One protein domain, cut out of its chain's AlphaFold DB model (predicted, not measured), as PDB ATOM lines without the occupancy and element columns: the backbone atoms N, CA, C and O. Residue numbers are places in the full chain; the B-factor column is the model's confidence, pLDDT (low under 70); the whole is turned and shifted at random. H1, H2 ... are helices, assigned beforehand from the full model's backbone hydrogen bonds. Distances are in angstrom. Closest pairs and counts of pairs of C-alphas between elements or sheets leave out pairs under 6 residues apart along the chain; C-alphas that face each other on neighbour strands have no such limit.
ATOM      1  N   ILE A   4      85.451  61.592   6.150       83.25
ATOM      2  CA  ILE A   4      84.643  62.764   5.791       83.25
ATOM      3  C   ILE A   4      84.607  63.754   6.960       83.25
ATOM      4  O   ILE A   4      84.846  64.942   6.766       83.25
ATOM      5  N   ILE A   5      84.374  63.254   8.176       84.19
ATOM      6  CA  ILE A   5      84.258  64.083   9.382       84.19
ATOM      7  C   ILE A   5      85.591  64.772   9.684       84.19
ATOM      8  O   ILE A   5      85.634  65.991   9.837       84.19
ATOM      9  N   SER A   6      86.695  64.022   9.651       85.25
ATOM     10  CA  SER A   6      88.021  64.595   9.895       85.25
ATOM     11  C   SER A   6      88.423  65.650   8.855       85.25
ATOM     12  O   SER A   6      89.158  66.575   9.187       85.25
ATOM     13  N   ASN A   7      87.958  65.546   7.603       89.44
ATOM     14  CA  ASN A   7      88.214  66.567   6.579       89.44
ATOM     15  C   ASN A   7      87.409  67.851   6.824       89.44
ATOM     16  O   ASN A   7      87.930  68.944   6.605       89.44
ATOM     17  N   ILE A   8      86.169  67.728   7.306       87.19
ATOM     18  CA  ILE A   8      85.338  68.877   7.687       87.19
ATOM     19  C   ILE A   8      85.979  69.617   8.868       87.19
ATOM     20  O   ILE A   8      86.218  70.818   8.762       87.19
ATOM     21  N   GLN A   9      86.344  68.901   9.938       91.25
ATOM     22  CA  GLN A   9      86.998  69.480  11.120       91.25
ATOM     23  C   GLN A   9      88.305  70.205  10.758       91.25
ATOM     24  O   GLN A   9      88.497  71.354  11.148       91.25
ATOM     25  N   ARG A  10      89.164  69.598   9.917       89.81
ATOM     26  CA  ARG A  10      90.378  70.262   9.394       89.81
ATOM     27  C   ARG A  10      90.073  71.560   8.659       89.81
ATOM     28  O   ARG A  10      90.818  72.524   8.797       89.81
ATOM     29  N   GLY A  11      89.008  71.574   7.859       90.50
ATOM     30  CA  GLY A  11      88.582  72.766   7.134       90.50
ATOM     31  C   GLY A  11      88.214  73.916   8.073       90.50
ATOM     32  O   GLY A  11      88.647  75.039   7.834       90.50
ATOM     33  N   LEU A  12      87.464  73.627   9.137       89.81
ATOM     34  CA  LEU A  12      87.023  74.616  10.128       89.81
ATOM     35  C   LEU A  12      88.200  75.164  10.944       89.81
ATOM     36  O   LEU A  12      88.339  76.378  11.077       89.81
ATOM     37  N   VAL A  13      89.099  74.290  11.415       88.38
ATOM     38  CA  VAL A  13      90.318  74.705  12.134       88.38
ATOM     39  C   VAL A  13      91.197  75.589  11.247       88.38
ATOM     40  O   VAL A  13      91.667  76.636  11.683       88.38
ATOM     41  N   ALA A  14      91.361  75.236   9.966       88.56
ATOM     42  CA  ALA A  14      92.113  76.053   9.010       88.56
ATOM     43  C   ALA A  14      91.482  77.437   8.758       88.56
ATOM     44  O   ALA A  14      92.181  78.358   8.342       88.56
ATOM     45  N   ARG A  15      90.177  77.588   9.014       89.75
ATOM     46  CA  ARG A  15      89.444  78.862   8.944       89.75
ATOM     47  C   ARG A  15      89.346  79.579  10.295       89.75
ATOM     48  O   ARG A  15      88.760  80.654  10.364       89.75
ATOM     49  N   GLY A  16      89.999  79.049  11.331       88.50
ATOM     50  CA  GLY A  16      90.163  79.696  12.633       88.50
ATOM     51  C   GLY A  16      89.113  79.324  13.678       88.50
ATOM     52  O   GLY A  16      89.088  79.948  14.737       88.50
ATOM     53  N   HIS A  17      88.260  78.330  13.417       87.94
ATOM     54  CA  HIS A  17      87.320  77.837  14.422       87.94
ATOM     55  C   HIS A  17      88.041  77.000  15.485       87.94
ATOM     56  O   HIS A  17      88.791  76.078  15.158       87.94
ATOM     57  N   ASP A  18      87.769  77.292  16.756       87.56
ATOM     58  CA  ASP A  18      88.219  76.485  17.891       87.56
ATOM     59  C   ASP A  18      87.256  75.311  18.116       87.56
ATOM     60  O   ASP A  18      86.115  75.482  18.555       87.56
ATOM     61  N   LEU A  19      87.718  74.099  17.803       86.62
ATOM     62  CA  LEU A  19      86.966  72.864  18.038       86.62
ATOM     63  C   LEU A  19      87.296  72.226  19.406       86.62
ATOM     64  O   LEU A  19      86.623  71.280  19.821       86.62
ATOM     65  N   GLY A  20      88.245  72.788  20.166       83.31
ATOM     66  CA  GLY A  20      88.813  72.250  21.405       83.31
ATOM     67  C   GLY A  20      89.997  71.308  21.195       83.31
ATOM     68  O   GLY A  20      90.297  70.935  20.078       83.31
ATOM     69  N   ASP A  21      90.614  70.835  22.280       80.25
ATOM     70  CA  ASP A  21      91.808  69.968  22.221       80.25
ATOM     71  C   ASP A  21      91.471  68.472  22.418       80.25
ATOM     72  O   ASP A  21      92.166  67.749  23.133       80.25
ATOM     73  N   THR A  22      90.367  67.981  21.845       71.94
ATOM     74  CA  THR A  22      89.893  66.593  22.063       71.94
ATOM     75  C   THR A  22      90.469  65.565  21.084       71.94
ATOM     76  O   THR A  22      90.333  64.362  21.307       71.94
ATOM     77  N   GLY A  23      91.127  66.019  20.013       69.19
ATOM     78  CA  GLY A  23      91.775  65.164  19.016       69.19
ATOM     79  C   GLY A  23      93.059  64.500  19.522       69.19
ATOM     80  O   GLY A  23      93.671  64.938  20.495       69.19
ATOM     81  N   LEU A  24      93.525  63.458  18.821       72.88
ATOM     82  CA  LEU A  24      94.770  62.742  19.163       72.88
ATOM     83  C   LEU A  24      96.002  63.663  19.217       72.88
ATOM     84  O   LEU A  24      96.965  63.352  19.915       72.88
ATOM     85  N   ALA A  25      95.974  64.771  18.474       79.94
ATOM     86  CA  ALA A  25      97.035  65.771  18.431       79.94
ATOM     87  C   ALA A  25      96.710  67.040  19.242       79.94
ATOM     88  O   ALA A  25      97.461  68.007  19.158       79.94
ATOM     89  N   GLY A  26      95.608  67.054  20.005       79.31
ATOM     90  CA  GLY A  26      95.121  68.262  20.679       79.31
ATOM     91  C   GLY A  26      94.656  69.345  19.700       79.31
ATOM     92  O   GLY A  26      94.713  70.516  20.022       79.31
ATOM     93  N   ASP A  27      94.245  68.964  18.492       80.38
ATOM     94  CA  ASP A  27      93.838  69.857  17.395       80.38
ATOM     95  C   ASP A  27      92.312  69.926  17.202       80.38
ATOM     96  O   ASP A  27      91.824  70.538  16.252       80.38
ATOM     97  N   GLY A  28      91.559  69.236  18.062       81.06
ATOM     98  CA  GLY A  28      90.098  69.141  17.980       81.06
ATOM     99  C   GLY A  28      89.570  68.251  16.868       81.06
ATOM    100  O   GLY A  28      88.374  68.278  16.589       81.06
ATOM    101  N   ILE A  29      90.437  67.461  16.228       84.12
ATOM    102  CA  ILE A  29      90.061  66.538  15.160       84.12
ATOM    103  C   ILE A  29      90.040  65.121  15.734       84.12
ATOM    104  O   ILE A  29      91.039  64.401  15.756       84.12
ATOM    105  N   ASP A  30      88.871  64.703  16.201       83.94
ATOM    106  CA  ASP A  30      88.627  63.378  16.783       83.94
ATOM    107  C   ASP A  30      87.831  62.441  15.852       83.94
ATOM    108  O   ASP A  30      87.733  61.236  16.100       83.94
ATOM    109  N   GLY A  31      87.319  62.954  14.727       81.50
ATOM    110  CA  GLY A  31      86.524  62.180  13.777       81.50
ATOM    111  C   GLY A  31      85.073  61.948  14.209       81.50
ATOM    112  O   GLY A  31      84.389  61.155  13.553       81.50
ATOM    113  N   ASP A  32      84.610  62.638  15.253       79.50
ATOM    114  CA  ASP A  32      83.200  62.868  15.574       79.50
ATOM    115  C   ASP A  32      82.849  64.321  15.215       79.50
ATOM    116  O   ASP A  32      83.692  65.207  15.259       79.50
ATOM    117  N   LEU A  33      81.612  64.600  14.812       79.00
ATOM    118  CA  LEU A  33      81.202  65.990  14.632       79.00
ATOM    119  C   LEU A  33      81.061  66.678  15.997       79.00
ATOM    120  O   LEU A  33      81.427  67.839  16.116       79.00
ATOM    121  N   GLY A  34      80.625  66.000  17.059       76.88
ATOM    122  CA  GLY A  34      80.490  66.633  18.376       76.88
ATOM    123  C   GLY A  34      79.665  67.938  18.357       76.88
ATOM    124  O   GLY A  34      79.105  68.357  17.344       76.88
ATOM    125  N   ARG A  35      79.548  68.622  19.498       79.50
ATOM    126  CA  ARG A  35      78.751  69.862  19.553       79.50
ATOM    127  C   ARG A  35      79.476  71.059  18.921       79.50
ATOM    128  O   ARG A  35      78.860  71.811  18.177       79.50
ATOM    129  N   ARG A  36      80.782  71.196  19.169       81.94
ATOM    130  CA  ARG A  36      81.581  72.351  18.721       81.94
ATOM    131  C   ARG A  36      81.775  72.411  17.207       81.94
ATOM    132  O   ARG A  36      81.657  73.487  16.642       81.94
ATOM    133  N   THR A  37      82.004  71.281  16.532       83.19
ATOM    134  CA  THR A  37      82.086  71.267  15.058       83.19
ATOM    135  C   THR A  37      80.740  71.602  14.437       83.19
ATOM    136  O   THR A  37      80.698  72.313  13.441       83.19
ATOM    137  N   LEU A  38      79.632  71.127  15.020       79.69
ATOM    138  CA  LEU A  38      78.297  71.501  14.554       79.69
ATOM    139  C   LEU A  38      78.056  73.005  14.708       79.69
ATOM    140  O   LEU A  38      77.583  73.614  13.757       79.69
ATOM    141  N   ASP A  39      78.436  73.599  15.843       81.12
ATOM    142  CA  ASP A  39      78.347  75.047  16.074       81.12
ATOM    143  C   ASP A  39      79.303  75.847  15.146       81.12
ATOM    144  O   ASP A  39      78.954  76.913  14.657       81.12
ATOM    145  N   ALA A  40      80.478  75.317  14.799       84.31
ATOM    146  CA  ALA A  40      81.400  75.969  13.862       84.31
ATOM    147  C   ALA A  40      80.927  75.904  12.396       84.31
ATOM    148  O   ALA A  40      80.954  76.910  11.691       84.31
ATOM    149  N   ILE A  41      80.444  74.742  11.933       80.31
ATOM    150  CA  ILE A  41      79.797  74.599  10.610       80.31
ATOM    151  C   ILE A  41      78.636  75.575  10.507       80.31
ATOM    152  O   ILE A  41      78.388  76.155   9.453       80.31
ATOM    153  N   HIS A  42      77.923  75.712  11.616       73.50
ATOM    154  CA  HIS A  42      76.778  76.560  11.732       73.50
ATOM    155  C   HIS A  42      77.101  78.041  11.460       73.50
ATOM    156  O   HIS A  42      76.480  78.644  10.579       73.50
ATOM    157  N   ASP A  43      78.111  78.576  12.145       79.00
ATOM    158  CA  ASP A  43      78.579  79.953  11.976       79.00
ATOM    159  C   ASP A  43      79.047  80.248  10.534       79.00
ATOM    160  O   ASP A  43      78.798  81.336  10.012       79.00
ATOM    161  N   GLU A  44      79.682  79.285   9.852       81.06
ATOM    162  CA  GLU A  44      80.208  79.486   8.491       81.06
ATOM    163  C   GLU A  44      79.138  79.576   7.405       81.06
ATOM    164  O   GLU A  44      79.288  80.324   6.437       81.06
ATOM    165  N   ILE A  45      78.076  78.779   7.524       78.62
ATOM    166  CA  ILE A  45      77.035  78.701   6.492       78.62
ATOM    167  C   ILE A  45      75.952  79.765   6.672       78.62
ATOM    168  O   ILE A  45      75.063  79.866   5.825       78.62
ATOM    169  N   GLY A  46      76.005  80.546   7.758       67.50
ATOM    170  CA  GLY A  46      75.063  81.634   8.029       67.50
ATOM    171  C   GLY A  46      73.602  81.182   8.093       67.50
ATOM    172  O   GLY A  46      72.687  81.992   7.938       67.50
TER     173      GLY A  46
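This is residues 4 to 46 of the 184 residues of the protein "M15 family metallopeptidase" of Sphingomonadaceae bacterium (UniProt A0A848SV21). Two short helices, H1 and H2, stand steeply tilted to each other and touch through residues 37 to 41 of H2, closest at Gln 9 of H1 and Thr 37 of H2, while one long loop, residues 15 to 33, swings out from the end of H1 and comes back to the start of H2. The longest axis runs from this loop, at Leu 24, to Gly 46, just past the end of H2. The printed part has 43 residues with two named helices, H1 then H2 along the chain, and no named strand; the class is all helix. The whole is compact, with a radius of gyration of the C-alphas of 9.1 A, but elongated in outline, spanning 29 by 18 by 16 A.

The longest helix is H2, residues 34 to 45, 17.3 A from first to last C-alpha; it begins at C-alpha 34 (80.490, 66.633, 18.376) and ends at C-alpha 45 (77.035, 78.701, 6.492). H1 is residues 4 to 14, 15.6 A long, beginning at C-alpha 4 (84.643, 62.764, 5.791).

H2 touches H1 with residues 37 to 41 alone. The closest C-alphas of the two are those of Thr 37 and Gln 9, 6.5 A apart. The helices stand at a steep tilt of 63 degrees and run the same way, with their centres 10.8 A apart. Every O i to N i+4 pair is within hydrogen-bond range in H1, and 7 of 8 are in H2.

The two C-alphas farthest apart are those of Leu 24 and Gly 46, at 29.5 A. The printed part has no cut. H1 and H2 are joined by a long link of 19 residues, whose C-alphas lie 5 to 13 A from the mean of the C-alphas. The mean pLDDT of the printed part is 82.3, and residues 23 and 46 are under 70.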